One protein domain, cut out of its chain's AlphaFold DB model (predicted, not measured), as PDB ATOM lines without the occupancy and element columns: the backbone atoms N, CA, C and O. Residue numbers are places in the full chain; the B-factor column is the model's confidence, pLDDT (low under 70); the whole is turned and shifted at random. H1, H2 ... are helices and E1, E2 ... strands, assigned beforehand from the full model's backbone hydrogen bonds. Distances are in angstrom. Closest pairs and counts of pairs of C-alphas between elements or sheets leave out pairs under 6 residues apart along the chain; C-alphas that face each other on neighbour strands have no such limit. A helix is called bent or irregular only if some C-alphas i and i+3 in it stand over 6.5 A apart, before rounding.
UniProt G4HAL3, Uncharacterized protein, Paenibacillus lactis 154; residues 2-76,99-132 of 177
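What this domain is: This is residues 2 to 76 and 99 to 132 of the 177 residues of an uncharacterized protein of Paenibacillus lactis 154 (UniProt G4HAL3). A small helical body has a long two-stranded ribbon sticking out from it as an arm. In the body H3 and H5 lie side by side as the core, H2 packs on one side of them, mostly on H5, and H4 packs on H3 at the other side, while the antiparallel strands E1 and E2 form the arm. The printed part has 109 residues with five named helices and two named strands, in the order H1, H2, H3, H4, E1, E2, H5, and the class is mostly helix. It is only just compact, close to loose, with a radius of gyration of the C-alphas of 15.5 A, and its elongated outline spans 55 by 33 by 26 A.

How they stand to each other: H1, residues 3 to 6, is close but not clearly touching H5, residues 112 to 129; their closest C-alphas, Leu 5 and Glu 118, are 6.7 A apart. H2, residues 10 to 20, touches residues 115 to 123 of H5, with the C-alphas of Phe 11 and Ser 119 closest at 4.2 A, opposite ways at a tilt of 37 degrees, only just steep. H3, residues 28 to 44, is the hub and touches three helices. It touches H5 at a shallow tilt of 24 degrees, the same way, with the C-alphas of Glu 29 and Arg 113 closest at 5.1 A. With residues 33 to 37 it only just touches H2, with 3 pairs of C-alphas within 8 A, the closest being Ile 15 and Leu 37 at 7.3 A. With residues 28 to 35 it touches H4, residues 51 to 64, in a helical hairpin, opposite ways at a shallow tilt of 31 degrees; the closest C-alphas are those of Leu 32 and Leu 60, 7.1 A apart. E1, residues 67 to 75, and E2, residues 99 to 105, are antiparallel neighbours at 150 degrees, with N 70 and O 102 at 2.8 A and N 102 and O 70 at 2.9 A, within hydrogen-bond range. Both strands are apart from H1, H2 and H3. Each O i to N i+4 pair is within hydrogen-bond range in H3, H4 and H5; in H2 5 of 7 are, and H1 is too short for such a pair.

Where its parts are: H1 begins at C-alpha 3, (50.122, -8.248, -17.863), and is 6.0 A long. H2 measures 16.3 A and is irregular: C-alphas 16 and 19 are 7.6 A apart. H3 measures 24.2 A, H4 20.1 A, E1 24.7 A and E2 19.5 A. E1 ends at C-alpha 75, (47.990, 10.588, 0.327). H5, 25.5 A long, ends at C-alpha 129, (64.266, -10.603, -30.777).

The domain as a whole: The two C-alphas farthest apart, those of Asp 45 and Pro 75, are 54.6 A apart. Residues 77 to 98 are not printed, and across this cut C-alphas 76 and 99 are 9.4 A apart. Of the links that are printed whole, H1 to H2 and H4 to E1 are tight, and H2 to H3, H3 to H4 and E2 to H5 are short. The mean pLDDT of the printed part is 83.8, and it is under 70 at residues 2 to 7, 67 to 69, 76, 101 to 105 and 109.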
ATOM      1  N   CYS A   2      51.283  -3.714 -17.921       34.41
ATOM      2  CA  CYS A   2      50.037  -4.383 -18.309       34.41
ATOM      3  C   CYS A   2      50.332  -5.877 -18.579       34.41
ATOM      4  O   CYS A   2      51.134  -6.164 -19.466       34.41
ATOM      5  N   PRO A   3      49.734  -6.829 -17.838       45.59
ATOM      6  CA  PRO A   3      50.122  -8.248 -17.863       45.59
ATOM      7  C   PRO A   3      49.876  -8.966 -19.203       45.59
ATOM      8  O   PRO A   3      50.327 -10.094 -19.387       45.59
ATOM      9  N   ILE A   4      49.185  -8.333 -20.157       46.91
ATOM     10  CA  ILE A   4      48.805  -8.944 -21.441       46.91
ATOM     11  C   ILE A   4      49.916  -8.819 -22.502       46.91
ATOM     12  O   ILE A   4      50.057  -9.711 -23.335       46.91
ATOM     13  N   LEU A   5      50.801  -7.819 -22.398       48.75
ATOM     14  CA  LEU A   5      51.960  -7.654 -23.297       48.75
ATOM     15  C   LEU A   5      53.038  -8.747 -23.120       48.75
ATOM     16  O   LEU A   5      54.007  -8.791 -23.864       48.75
ATOM     17  N   SER A   6      52.880  -9.651 -22.147       51.72
ATOM     18  CA  SER A   6      53.869 -10.684 -21.808       51.72
ATOM     19  C   SER A   6      53.689 -12.015 -22.559       51.72
ATOM     20  O   SER A   6      54.404 -12.975 -22.264       51.72
ATOM     21  N   ARG A   7      52.724 -12.140 -23.480       69.12
ATOM     22  CA  ARG A   7      52.465 -13.413 -24.174       69.12
ATOM     23  C   ARG A   7      53.351 -13.557 -25.410       69.12
ATOM     24  O   ARG A   7      53.145 -12.888 -26.423       69.12
ATOM     25  N   GLU A   8      54.318 -14.465 -25.324       73.56
ATOM     26  CA  GLU A   8      55.173 -14.837 -26.451       73.56
ATOM     27  C   GLU A   8      54.311 -15.313 -27.634       73.56
ATOM     28  O   GLU A   8      53.428 -16.156 -27.482       73.56
ATOM     29  N   HIS A   9      54.545 -14.731 -28.812       85.62
ATOM     30  CA  HIS A   9      53.835 -15.044 -30.057       85.62
ATOM     31  C   HIS A   9      52.302 -14.884 -30.023       85.62
ATOM     32  O   HIS A   9      51.604 -15.540 -30.800       85.62
ATOM     33  N   TYR A  10      51.760 -13.991 -29.186       90.88
ATOM     34  CA  TYR A  10      50.319 -13.698 -29.129       90.88
ATOM     35  C   TYR A  10      49.702 -13.400 -30.506       90.88
ATOM     36  O   TYR A  10      48.595 -13.848 -30.807       90.88
ATOM     37  N   PHE A  11      50.458 -12.736 -31.381       92.94
ATOM     38  CA  PHE A  11      50.036 -12.439 -32.747       92.94
ATOM     39  C   PHE A  11      49.579 -13.679 -33.540       92.94
ATOM     40  O   PHE A  11      48.653 -13.578 -34.340       92.94
ATOM     41  N   LEU A  12      50.169 -14.863 -33.312       93.25
ATOM     42  CA  LEU A  12      49.763 -16.094 -34.002       93.25
ATOM     43  C   LEU A  12      48.346 -16.518 -33.633       93.25
ATOM     44  O   LEU A  12      47.626 -17.041 -34.484       93.25
ATOM     45  N   GLN A  13      47.958 -16.337 -32.371       93.69
ATOM     46  CA  GLN A  13      46.610 -16.661 -31.929       93.69
ATOM     47  C   GLN A  13      45.612 -15.772 -32.669       93.69
ATOM     48  O   GLN A  13      44.710 -16.274 -33.336       93.69
ATOM     49  N   VAL A  14      45.837 -14.459 -32.627       94.31
ATOM     50  CA  VAL A  14      44.912 -13.477 -33.195       94.31
ATOM     51  C   VAL A  14      44.815 -13.593 -34.713       94.31
ATOM     52  O   VAL A  14      43.704 -13.585 -35.238       94.31
ATOM     53  N   ILE A  15      45.933 -13.784 -35.426       95.69
ATOM     54  CA  ILE A  15      45.917 -13.976 -36.886       95.69
ATOM     55  C   ILE A  15      45.084 -15.210 -37.280       95.69
ATOM     56  O   ILE A  15      44.347 -15.182 -38.264       95.69
ATOM     57  N   ASN A  16      45.163 -16.295 -36.509       95.19
ATOM     58  CA  ASN A  16      44.409 -17.520 -36.789       95.19
ATOM     59  C   ASN A  16      42.916 -17.433 -36.419       95.19
ATOM     60  O   ASN A  16      42.138 -18.301 -36.820       95.19
ATOM     61  N   GLU A  17      42.514 -16.404 -35.675       94.44
ATOM     62  CA  GLU A  17      41.133 -16.145 -35.255       94.44
ATOM     63  C   GLU A  17      40.457 -15.041 -36.092       94.44
ATOM     64  O   GLU A  17      39.257 -14.834 -35.950       94.44
ATOM     65  N   LEU A  18      41.165 -14.383 -37.025       92.81
ATOM     66  CA  LEU A  18      40.647 -13.223 -37.775       92.81
ATOM     67  C   LEU A  18      39.310 -13.463 -38.478       92.81
ATOM     68  O   LEU A  18      38.455 -12.584 -38.474       92.81
ATOM     69  N   ASN A  19      39.098 -14.658 -39.034       88.88
ATOM     70  CA  ASN A  19      37.850 -15.010 -39.721       88.88
ATOM     71  C   ASN A  19      36.635 -15.078 -38.776       88.88
ATOM     72  O   ASN A  19      35.500 -15.152 -39.240       88.88
ATOM     73  N   GLN A  20      36.862 -15.091 -37.461       91.31
ATOM     74  CA  GLN A  20      35.821 -15.095 -36.432       91.31
ATOM     75  C   GLN A  20      35.463 -13.675 -35.976       91.31
ATOM     76  O   GLN A  20      34.476 -13.484 -35.268       91.31
ATOM     77  N   HIS A  21      36.256 -12.672 -36.354       91.00
ATOM     78  CA  HIS A  21      36.032 -11.292 -35.959       91.00
ATOM     79  C   HIS A  21      35.144 -10.585 -36.983       91.00
ATOM     80  O   HIS A  21      35.533 -10.381 -38.133       91.00
ATOM     81  N   SER A  22      33.958 -10.160 -36.549       91.69
ATOM     82  CA  SER A  22      33.129  -9.246 -37.332       91.69
ATOM     83  C   SER A  22      33.707  -7.839 -37.225       91.69
ATOM     84  O   SER A  22      33.812  -7.296 -36.127       91.69
ATOM     85  N   VAL A  23      34.093  -7.258 -38.358       91.25
ATOM     86  CA  VAL A  23      34.713  -5.934 -38.427       91.25
ATOM     87  C   VAL A  23      33.957  -5.079 -39.434       91.25
ATOM     88  O   VAL A  23      33.692  -5.525 -40.548       91.25
ATOM     89  N   GLU A  24      33.612  -3.855 -39.043       90.75
ATOM     90  CA  GLU A  24      32.944  -2.894 -39.922       90.75
ATOM     91  C   GLU A  24      33.917  -2.338 -40.967       90.75
ATOM     92  O   GLU A  24      35.057  -1.989 -40.647       90.75
ATOM     93  N   SER A  25      33.467  -2.220 -42.216       91.12
ATOM     94  CA  SER A  25      34.291  -1.668 -43.292       91.12
ATOM     95  C   SER A  25      34.621  -0.191 -43.054       91.12
ATOM     96  O   SER A  25      33.762   0.599 -42.671       91.12
ATOM     97  N   GLY A  26      35.875   0.193 -43.286       89.38
ATOM     98  CA  GLY A  26      36.403   1.537 -43.032       89.38
ATOM     99  C   GLY A  26      36.727   1.831 -41.562       89.38
ATOM    100  O   GLY A  26      37.267   2.900 -41.253       89.38
ATOM    101  N   SER A  27      36.446   0.896 -40.650       92.88
ATOM    102  CA  SER A  27      36.751   1.048 -39.226       92.88
ATOM    103  C   SER A  27      38.260   1.101 -38.951       92.88
ATOM    104  O   SER A  27      39.112   0.851 -39.813       92.88
ATOM    105  N   LEU A  28      38.624   1.488 -37.731       91.81
ATOM    106  CA  LEU A  28      40.017   1.424 -37.288       91.81
ATOM    107  C   LEU A  28      40.459  -0.032 -37.094       91.81
ATOM    108  O   LEU A  28      41.587  -0.386 -37.416       91.81
ATOM    109  N   GLU A  29      39.550  -0.872 -36.612       93.56
ATOM    110  CA  GLU A  29      39.696  -2.310 -36.434       93.56
ATOM    111  C   GLU A  29      40.094  -2.992 -37.739       93.56
ATOM    112  O   GLU A  29      41.021  -3.796 -37.740       93.56
ATOM    113  N   GLU A  30      39.432  -2.650 -38.849       94.69
ATOM    114  CA  GLU A  30      39.776  -3.175 -40.172       94.69
ATOM    115  C   GLU A  30      41.197  -2.781 -40.553       94.69
ATOM    116  O   GLU A  30      42.011  -3.632 -40.892       94.69
ATOM    117  N   ARG A  31      41.540  -1.503 -40.399       95.38
ATOM    118  CA  ARG A  31      42.873  -1.013 -40.756       95.38
ATOM    119  C   ARG A  31      43.980  -1.627 -39.897       95.38
ATOM    120  O   ARG A  31      45.068  -1.890 -40.403       95.38
ATOM    121  N   LEU A  32      43.715  -1.881 -38.614       94.69
ATOM    122  CA  LEU A  32      44.633  -2.594 -37.723       94.69
ATOM    123  C   LEU A  32      44.756  -4.076 -38.107       94.69
ATOM    124  O   LEU A  32      45.868  -4.597 -38.152       94.69
ATOM    125  N   ARG A  33      43.642  -4.748 -38.421       95.62
ATOM    126  CA  ARG A  33      43.637  -6.131 -38.924       95.62
ATOM    127  C   ARG A  33      44.469  -6.253 -40.198       95.62
ATOM    128  O   ARG A  33      45.306  -7.145 -40.299       95.62
ATOM    129  N   ASP A  34      44.248  -5.355 -41.149       95.88
ATOM    130  CA  ASP A  34      44.914  -5.382 -42.447       95.88
ATOM    131  C   ASP A  34      46.414  -5.083 -42.296       95.88
ATOM    132  O   ASP A  34      47.238  -5.758 -42.905       95.88
ATOM    133  N   MET A  35      46.787  -4.158 -41.401       96.25
ATOM    134  CA  MET A  35      48.189  -3.914 -41.040       96.25
ATOM    135  C   MET A  35      48.849  -5.149 -40.411       96.25
ATOM    136  O   MET A  35      49.975  -5.494 -40.762       96.25
ATOM    137  N   LEU A  36      48.160  -5.848 -39.501       96.06
ATOM    138  CA  LEU A  36      48.669  -7.080 -38.893       96.06
ATOM    139  C   LEU A  36      48.931  -8.166 -39.949       96.06
ATOM    140  O   LEU A  36      49.972  -8.822 -39.907       96.06
ATOM    141  N   LEU A  37      48.008  -8.335 -40.901       96.12
ATOM    142  CA  LEU A  37      48.166  -9.269 -42.015       96.12
ATOM    143  C   LEU A  37      49.310  -8.861 -42.950       96.12
ATOM    144  O   LEU A  37      50.147  -9.703 -43.263       96.12
ATOM    145  N   GLU A  38      49.405  -7.584 -43.329       95.56
ATOM    146  CA  GLU A  38      50.488  -7.069 -44.180       95.56
ATOM    147  C   GLU A  38      51.868  -7.331 -43.552       95.56
ATOM    148  O   GLU A  38      52.804  -7.774 -44.230       95.56
ATOM    149  N   LEU A  39      52.004  -7.094 -42.244       94.69
ATOM    150  CA  LEU A  39      53.238  -7.373 -41.509       94.69
ATOM    151  C   LEU A  39      53.543  -8.876 -41.483       94.69
ATOM    152  O   LEU A  39      54.677  -9.275 -41.754       94.69
ATOM    153  N   ALA A  40      52.546  -9.719 -41.204       94.69
ATOM    154  CA  ALA A  40      52.719 -11.169 -41.179       94.69
ATOM    155  C   ALA A  40      53.131 -11.729 -42.551       94.69
ATOM    156  O   ALA A  40      54.023 -12.576 -42.636       94.69
ATOM    157  N   GLU A  41      52.534 -11.225 -43.631       95.00
ATOM    158  CA  GLU A  41      52.904 -11.563 -45.004       95.00
ATOM    159  C   GLU A  41      54.308 -11.079 -45.355       95.00
ATOM    160  O   GLU A  41      55.084 -11.831 -45.938       95.00
ATOM    161  N   SER A  42      54.675  -9.866 -44.942       93.50
ATOM    162  CA  SER A  42      56.029  -9.341 -45.138       93.50
ATOM    163  C   SER A  42      57.077 -10.228 -44.464       93.50
ATOM    164  O   SER A  42      58.095 -10.549 -45.076       93.50
ATOM    165  N   VAL A  43      56.802 -10.691 -43.241       92.25
ATOM    166  CA  VAL A  43      57.666 -11.634 -42.516       92.25
ATOM    167  C   VAL A  43      57.728 -12.992 -43.213       92.25
ATOM    168  O   VAL A  43      58.818 -13.538 -43.379       92.25
ATOM    169  N   ARG A  44      56.588 -13.541 -43.652       92.50
ATOM    170  CA  ARG A  44      56.538 -14.803 -44.413       92.50
ATOM    171  C   ARG A  44      57.377 -14.726 -45.687       92.50
ATOM    172  O   ARG A  44      58.105 -15.664 -46.002       92.50
ATOM    173  N   ASP A  45      57.290 -13.608 -46.396       91.75
ATOM    174  CA  ASP A  45      57.996 -13.373 -47.654       91.75
ATOM    175  C   ASP A  45      59.472 -12.963 -47.442       91.75
ATOM    176  O   ASP A  45      60.196 -12.743 -48.413       91.75
ATOM    177  N   GLY A  46      59.931 -12.825 -46.190       88.31
ATOM    178  CA  GLY A  46      61.293 -12.389 -45.861       88.31
ATOM    179  C   GLY A  46      61.598 -10.940 -46.263       88.31
ATOM    180  O   GLY A  46      62.762 -10.574 -46.444       88.31
ATOM    181  N   LYS A  47      60.566 -10.108 -46.433       88.69
ATOM    182  CA  LYS A  47      60.691  -8.697 -46.807       88.69
ATOM    183  C   LYS A  47      61.084  -7.867 -45.588       88.69
ATOM    184  O   LYS A  47      60.557  -8.039 -44.491       88.69
ATOM    185  N   ARG A  48      62.000  -6.917 -45.790       86.19
ATOM    186  CA  ARG A  48      62.293  -5.887 -44.784       86.19
ATOM    187  C   ARG A  48      61.131  -4.900 -44.715       86.19
ATOM    188  O   ARG A  48      60.535  -4.588 -45.744       86.19
ATOM    189  N   LEU A  49      60.853  -4.381 -43.520       86.06
ATOM    190  CA  LEU A  49      59.855  -3.328 -43.341       86.06
ATOM    191  C   LEU A  49      60.310  -2.060 -44.068       86.06
ATOM    192  O   LEU A  49      61.381  -1.523 -43.788       86.06
ATOM    193  N   GLY A  50      59.498  -1.604 -45.020       84.50
ATOM    194  CA  GLY A  50      59.714  -0.340 -45.711       84.50
ATOM    195  C   GLY A  50      59.308   0.855 -44.847       84.50
ATOM    196  O   GLY A  50      58.478   0.736 -43.943       84.50
ATOM    197  N   MET A  51      59.853   2.029 -45.171       87.25
ATOM    198  CA  MET A  51      59.492   3.285 -44.502       87.25
ATOM    199  C   MET A  51      57.996   3.600 -44.620       87.25
ATOM    200  O   MET A  51      57.406   4.101 -43.667       87.25
ATOM    201  N   ASP A  52      57.365   3.241 -45.740       90.19
ATOM    202  CA  ASP A  52      55.931   3.459 -45.959       90.19
ATOM    203  C   ASP A  52      55.066   2.630 -44.999       90.19
ATOM    204  O   ASP A  52      54.103   3.140 -44.423       90.19
ATOM    205  N   THR A  53      55.418   1.360 -44.771       88.81
ATOM    206  CA  THR A  53      54.724   0.496 -43.802       88.81
ATOM    207  C   THR A  53      54.894   1.033 -42.382       88.81
ATOM    208  O   THR A  53      53.905   1.141 -41.661       88.81
ATOM    209  N   LEU A  54      56.104   1.462 -42.000       88.88
ATOM    210  CA  LEU A  54      56.353   2.080 -40.691       88.88
ATOM    211  C   LEU A  54      55.564   3.382 -40.500       88.88
ATOM    212  O   LEU A  54      54.965   3.596 -39.449       88.88
ATOM    213  N   HIS A  55      55.514   4.242 -41.519       89.81
ATOM    214  CA  HIS A  55      54.751   5.485 -41.454       89.81
ATOM    215  C   HIS A  55      53.247   5.222 -41.290       89.81
ATOM    216  O   HIS A  55      52.594   5.837 -40.443       89.81
ATOM    217  N   ARG A  56      52.693   4.270 -42.052       92.75
ATOM    218  CA  ARG A  56      51.285   3.862 -41.923       92.75
ATOM    219  C   ARG A  56      50.984   3.263 -40.553       92.75
ATOM    220  O   ARG A  56      49.959   3.600 -39.967       92.75
ATOM    221  N   LEU A  57      51.878   2.423 -40.036       90.81
ATOM    222  CA  LEU A  57      51.766   1.833 -38.707       90.81
ATOM    223  C   LEU A  57      51.709   2.912 -37.617       90.81
ATOM    224  O   LEU A  57      50.777   2.917 -36.813       90.81
ATOM    225  N   ASN A  58      52.650   3.861 -37.632       89.00
ATOM    226  CA  ASN A  58      52.687   4.960 -36.665       89.00
ATOM    227  C   ASN A  58      51.396   5.786 -36.709       89.00
ATOM    228  O   ASN A  58      50.784   6.034 -35.672       89.00
ATOM    229  N   LYS A  59      50.911   6.115 -37.912       91.31
ATOM    230  CA  LYS A  59      49.647   6.839 -38.095       91.31
ATOM    231  C   LYS A  59      48.442   6.078 -37.527       91.31
ATOM    232  O   LYS A  59      47.540   6.698 -36.968       91.31
ATOM    233  N   LEU A  60      48.397   4.750 -37.664       90.56
ATOM    234  CA  LEU A  60      47.327   3.938 -37.069       90.56
ATOM    235  C   LEU A  60      47.385   3.951 -35.540       90.56
ATOM    236  O   LEU A  60      46.346   4.056 -34.891       90.56
ATOM    237  N   PHE A  61      48.587   3.885 -34.969       88.12
ATOM    238  CA  PHE A  61      48.783   3.911 -33.520       88.12
ATOM    239  C   PHE A  61      48.400   5.274 -32.928       88.12
ATOM    240  O   PHE A  61      47.719   5.330 -31.904       88.12
ATOM    241  N   GLU A  62      48.754   6.365 -33.611       87.06
ATOM    242  CA  GLU A  62      48.337   7.724 -33.253       87.06
ATOM    243  C   GLU A  62      46.815   7.897 -33.290       87.06
ATOM    244  O   GLU A  62      46.242   8.499 -32.385       87.06
ATOM    245  N   GLN A  63      46.146   7.347 -34.309       86.94
ATOM    246  CA  GLN A  63      44.685   7.411 -34.427       86.94
ATOM    247  C   GLN A  63      43.965   6.616 -33.344       86.94
ATOM    248  O   GLN A  63      42.862   6.988 -32.951       86.94
ATOM    249  N   TYR A  64      44.562   5.519 -32.879       85.12
ATOM    250  CA  TYR A  64      43.933   4.664 -31.887       85.12
ATOM    251  C   TYR A  64      43.905   5.294 -30.488       85.12
ATOM    252  O   TYR A  64      42.941   5.095 -29.756       85.12
ATOM    253  N   GLN A  65      44.938   6.062 -30.117       77.25
ATOM    254  CA  GLN A  65      45.070   6.677 -28.784       77.25
ATOM    255  C   GLN A  65      44.824   5.682 -27.634       77.25
ATOM    256  O   GLN A  65      44.141   5.979 -26.658       77.25
ATOM    257  N   ALA A  66      45.396   4.482 -27.750       72.44
ATOM    258  CA  ALA A  66      45.084   3.331 -26.901       72.44
ATOM    259  C   ALA A  66      45.235   3.573 -25.392       72.44
ATOM    260  O   ALA A  66      44.590   2.891 -24.599       72.44
ATOM    261  N   ILE A  67      46.130   4.485 -24.999       68.19
ATOM    262  CA  ILE A  67      46.572   4.677 -23.620       68.19
ATOM    263  C   ILE A  67      46.175   6.071 -23.146       68.19
ATOM    264  O   ILE A  67      46.587   7.078 -23.725       68.19
ATOM    265  N   ARG A  68      45.442   6.126 -22.034       66.25
ATOM    266  CA  ARG A  68      45.183   7.354 -21.288       66.25
ATOM    267  C   ARG A  68      46.096   7.426 -20.074       66.25
ATOM    268  O   ARG A  68      46.261   6.457 -19.334       66.25
ATOM    269  N   LEU A  69      46.666   8.607 -19.858       62.97
ATOM    270  CA  LEU A  69      47.390   8.928 -18.638       62.97
ATOM    271  C   LEU A  69      46.387   9.415 -17.587       62.97
ATOM    272  O   LEU A  69      45.722  10.437 -17.777       62.97
ATOM    273  N   LYS A  70      46.274   8.689 -16.480       70.12
ATOM    274  CA  LYS A  70      45.506   9.095 -15.309       70.12
ATOM    275  C   LYS A  70      46.482   9.535 -14.228       70.12
ATOM    276  O   LYS A  70      47.292   8.747 -13.747       70.12
ATOM    277  N   VAL A  71      46.412  10.814 -13.877       70.44
ATOM    278  CA  VAL A  71      47.200  11.405 -12.794       70.44
ATOM    279  C   VAL A  71      46.303  11.483 -11.568       70.44
ATOM    280  O   VAL A  71      45.238  12.096 -11.617       70.44
ATOM    281  N   SER A  72      46.716  10.846 -10.483       76.31
ATOM    282  CA  SER A  72      46.022  10.886  -9.196       76.31
ATOM    283  C   SER A  72      46.981  11.347  -8.111       76.31
ATOM    284  O   SER A  72      48.109  10.872  -8.048       76.31
ATOM    285  N   LEU A  73      46.537  12.259  -7.253       76.19
ATOM    286  CA  LEU A  73      47.248  12.605  -6.028       76.19
ATOM    287  C   LEU A  73      46.771  11.642  -4.945       76.19
ATOM    288  O   LEU A  73      45.587  11.634  -4.609       76.19
ATOM    289  N   VAL A  74      47.673  10.800  -4.447       77.75
ATOM    290  CA  VAL A  74      47.356   9.839  -3.388       77.75
ATOM    291  C   VAL A  74      48.056  10.283  -2.104       77.75
ATOM    292  O   VAL A  74      49.249  10.601  -2.146       77.75
ATOM    293  N   PRO A  75      47.352  10.331  -0.958       71.81
ATOM    294  CA  PRO A  75      47.990  10.588   0.327       71.81
ATOM    295  C   PRO A  75      49.038   9.507   0.601       71.81
ATOM    296  O   PRO A  75      48.731   8.317   0.527       71.81
ATOM    297  N   ARG A  76      50.270   9.900   0.942       60.16
ATOM    298  CA  ARG A  76      51.397   8.974   1.169       60.16
ATOM    299  C   ARG A  76      51.103   7.899   2.228       60.16
ATOM    300  O   ARG A  76      51.638   6.799   2.143       60.16
ATOM    301  N   LEU A  99      52.249  12.200  -6.268       73.81
ATOM    302  CA  LEU A  99      51.776  12.152  -7.643       73.81
ATOM    303  C   LEU A  99      51.885  10.707  -8.141       73.81
ATOM    304  O   LEU A  99      52.982  10.185  -8.332       73.81
ATOM    305  N   LEU A 100      50.745  10.060  -8.342       72.75
ATOM    306  CA  LEU A 100      50.652   8.710  -8.869       72.75
ATOM    307  C   LEU A 100      50.200   8.773 -10.328       72.75
ATOM    308  O   LEU A 100      49.108   9.245 -10.649       72.75
ATOM    309  N   LEU A 101      51.084   8.321 -11.212       66.00
ATOM    310  CA  LEU A 101      50.867   8.243 -12.651       66.00
ATOM    311  C   LEU A 101      50.460   6.813 -13.013       66.00
ATOM    312  O   LEU A 101      51.235   5.874 -12.831       66.00
ATOM    313  N   HIS A 102      49.259   6.650 -13.557       65.19
ATOM    314  CA  HIS A 102      48.778   5.383 -14.092       65.19
ATOM    315  C   HIS A 102      48.521   5.504 -15.593       65.19
ATOM    316  O   HIS A 102      47.901   6.460 -16.051       65.19
ATOM    317  N   SER A 103      48.985   4.523 -16.362       64.19
ATOM    318  CA  SER A 103      48.586   4.335 -17.753       64.19
ATOM    319  C   SER A 103      47.507   3.257 -17.819       64.19
ATOM    320  O   SER A 103      47.723   2.119 -17.398       64.19
ATOM    321  N   GLU A 104      46.335   3.622 -18.330       68.94
ATOM    322  CA  GLU A 104      45.223   2.698 -18.558       68.94
ATOM    323  C   GLU A 104      44.912   2.618 -20.051       68.94
ATOM    324  O   GLU A 104      45.019   3.614 -20.771       68.94
ATOM    325  N   PHE A 105      44.550   1.428 -20.530       69.94
ATOM    326  CA  PHE A 105      43.979   1.311 -21.867       69.94
ATOM    327  C   PHE A 105      42.556   1.868 -21.842       69.94
ATOM    328  O   PHE A 105      41.803   1.556 -20.920       69.94
ATOM    329  N   LEU A 106      42.186   2.667 -22.847       72.31
ATOM    330  CA  LEU A 106      40.808   3.166 -22.986       72.31
ATOM    331  C   LEU A 106      39.806   2.023 -23.190       72.31
ATOM    332  O   LEU A 106      38.661   2.103 -22.749       72.31
ATOM    333  N   ASP A 107      40.269   0.947 -23.819       77.25
ATOM    334  CA  ASP A 107      39.447  -0.174 -24.227       77.25
ATOM    335  C   ASP A 107      39.641  -1.397 -23.323       77.25
ATOM    336  O   ASP A 107      40.752  -1.751 -22.894       77.25
ATOM    337  N   GLY A 108      38.532  -2.100 -23.087       71.44
ATOM    338  CA  GLY A 108      38.548  -3.401 -22.425       71.44
ATOM    339  C   GLY A 108      39.410  -4.424 -23.188       71.44
ATOM    340  O   GLY A 108      39.569  -4.312 -24.405       71.44
ATOM    341  N   PRO A 109      39.956  -5.444 -22.500       69.00
ATOM    342  CA  PRO A 109      40.853  -6.445 -23.095       69.00
ATOM    343  C   PRO A 109      40.222  -7.237 -24.253       69.00
ATOM    344  O   PRO A 109      40.932  -7.733 -25.124       69.00
ATOM    345  N   ASP A 110      38.893  -7.332 -24.296       73.25
ATOM    346  CA  ASP A 110      38.179  -8.097 -25.321       73.25
ATOM    347  C   ASP A 110      37.910  -7.325 -26.613       73.25
ATOM    348  O   ASP A 110      37.509  -7.929 -27.613       73.25
ATOM    349  N   GLN A 111      38.157  -6.012 -26.623       87.06
ATOM    350  CA  GLN A 111      37.902  -5.185 -27.792       87.06
ATOM    351  C   GLN A 111      38.891  -5.483 -28.922       87.06
ATOM    352  O   GLN A 111      40.101  -5.591 -28.718       87.06
ATOM    353  N   LEU A 112      38.370  -5.570 -30.148       90.38
ATOM    354  CA  LEU A 112      39.151  -5.953 -31.326       90.38
ATOM    355  C   LEU A 112      40.313  -4.995 -31.606       90.38
ATOM    356  O   LEU A 112      41.404  -5.459 -31.929       90.38
ATOM    357  N   ARG A 113      40.122  -3.680 -31.420       90.25
ATOM    358  CA  ARG A 113      41.194  -2.682 -31.598       90.25
ATOM    359  C   ARG A 113      42.408  -3.015 -30.744       90.25
ATOM    360  O   ARG A 113      43.528  -3.070 -31.248       90.25
ATOM    361  N   ARG A 114      42.159  -3.305 -29.466       88.56
ATOM    362  CA  ARG A 114      43.193  -3.667 -28.506       88.56
ATOM    363  C   ARG A 114      43.861  -4.983 -28.883       88.56
ATOM    364  O   ARG A 114      45.084  -5.021 -28.953       88.56
ATOM    365  N   LYS A 115      43.081  -6.020 -29.208       91.38
ATOM    366  CA  LYS A 115      43.616  -7.322 -29.650       91.38
ATOM    367  C   LYS A 115      44.541  -7.180 -30.856       91.38
ATOM    368  O   LYS A 115      45.628  -7.757 -30.865       91.38
ATOM    369  N   TYR A 116      44.142  -6.404 -31.863       93.06
ATOM    370  CA  TYR A 116      44.962  -6.178 -33.054       93.06
ATOM    371  C   TYR A 116      46.211  -5.359 -32.749       93.06
ATOM    372  O   TYR A 116      47.293  -5.739 -33.183       93.06
ATOM    373  N   MET A 117      46.097  -4.291 -31.963       90.88
ATOM    374  CA  MET A 117      47.244  -3.471 -31.569       90.88
ATOM    375  C   MET A 117      48.270  -4.272 -30.755       90.88
ATOM    376  O   MET A 117      49.449  -4.291 -31.108       90.88
ATOM    377  N   GLU A 118      47.827  -5.009 -29.734       89.69
ATOM    378  CA  GLU A 118      48.698  -5.878 -28.930       89.69
ATOM    379  C   GLU A 118      49.337  -6.983 -29.790       89.69
ATOM    380  O   GLU A 118      50.506  -7.319 -29.605       89.69
ATOM    381  N   SER A 119      48.612  -7.506 -30.783       92.12
ATOM    382  CA  SER A 119      49.155  -8.479 -31.741       92.12
ATOM    383  C   SER A 119      50.214  -7.881 -32.657       92.12
ATOM    384  O   SER A 119      51.233  -8.519 -32.902       92.12
ATOM    385  N   ILE A 120      50.012  -6.655 -33.147       93.12
ATOM    386  CA  ILE A 120      51.011  -5.964 -33.966       93.12
ATOM    387  C   ILE A 120      52.288  -5.739 -33.153       93.12
ATOM    388  O   ILE A 120      53.373  -6.057 -33.633       93.12
ATOM    389  N   ILE A 121      52.171  -5.268 -31.906       90.69
ATOM    390  CA  ILE A 121      53.324  -5.106 -31.008       90.69
ATOM    391  C   ILE A 121      54.024  -6.449 -30.788       90.69
ATOM    392  O   ILE A 121      55.233  -6.547 -30.981       90.69
ATOM    393  N   SER A 122      53.268  -7.500 -30.462       91.31
ATOM    394  CA  SER A 122      53.806  -8.850 -30.259       91.31
ATOM    395  C   SER A 122      54.582  -9.365 -31.482       91.31
ATOM    396  O   SER A 122      55.626 -10.003 -31.328       91.31
ATOM    397  N   LEU A 123      54.110  -9.071 -32.698       91.50
ATOM    398  CA  LEU A 123      54.802  -9.422 -33.938       91.50
ATOM    399  C   LEU A 123      56.104  -8.626 -34.112       91.50
ATOM    400  O   LEU A 123      57.143  -9.221 -34.394       91.50
ATOM    401  N   LEU A 124      56.069  -7.307 -33.909       90.38
ATOM    402  CA  LEU A 124      57.249  -6.443 -34.024       90.38
ATOM    403  C   LEU A 124      58.337  -6.829 -33.015       90.38
ATOM    404  O   LEU A 124      59.504  -6.942 -33.385       90.38
ATOM    405  N   GLU A 125      57.959  -7.126 -31.772       88.88
ATOM    406  CA  GLU A 125      58.897  -7.629 -30.765       88.88
ATOM    407  C   GLU A 125      59.521  -8.971 -31.171       88.88
ATOM    408  O   GLU A 125      60.708  -9.210 -30.944       88.88
ATOM    409  N   ALA A 126      58.737  -9.875 -31.766       88.12
ATOM    410  CA  ALA A 126      59.249 -11.160 -32.233       88.12
ATOM    411  C   ALA A 126      60.252 -10.993 -33.390       88.12
ATOM    412  O   ALA A 126      61.235 -11.739 -33.453       88.12
ATOM    413  N   MET A 127      60.023 -10.008 -34.266       86.88
ATOM    414  CA  MET A 127      60.946  -9.624 -35.341       86.88
ATOM    415  C   MET A 127      62.239  -8.993 -34.806       86.88
ATOM    416  O   MET A 127      63.298  -9.202 -35.388       86.88
ATOM    417  N   GLU A 128      62.166  -8.238 -33.710       85.56
ATOM    418  CA  GLU A 128      63.337  -7.636 -33.063       85.56
ATOM    419  C   GLU A 128      64.203  -8.694 -32.360       85.56
ATOM    420  O   GLU A 128      65.425  -8.708 -32.502       85.56
ATOM    421  N   LYS A 129      63.572  -9.614 -31.619       81.56
ATOM    422  CA  LYS A 129      64.266 -10.603 -30.777       81.56
ATOM    423  C   LYS A 129      64.943 -11.723 -31.575       81.56
ATOM    424  O   LYS A 129      65.881 -12.345 -31.074       81.56
ATOM    425  N   SER A 130      64.451 -12.058 -32.770       73.38
ATOM    426  CA  SER A 130      64.924 -13.234 -33.512       73.38
ATOM    427  C   SER A 130      64.659 -13.163 -35.016       73.38
ATOM    428  O   SER A 130      63.833 -12.385 -35.482       73.38
ATOM    429  N   THR A 131      65.313 -14.041 -35.786       80.69
ATOM    430  CA  THR A 131      64.938 -14.308 -37.180       80.69
ATOM    431  C   THR A 131      63.601 -15.047 -37.226       80.69
ATOM    432  O   THR A 131      63.531 -16.278 -37.261       80.69
ATOM    433  N   LEU A 132      62.522 -14.272 -37.192       86.62
ATOM    434  CA  LEU A 132      61.167 -14.778 -37.299       86.62
ATOM    435  C   LEU A 132      60.907 -15.281 -38.725       86.62
ATOM    436  O   LEU A 132      61.085 -14.549 -39.695       86.62
TER     437      LEU A 132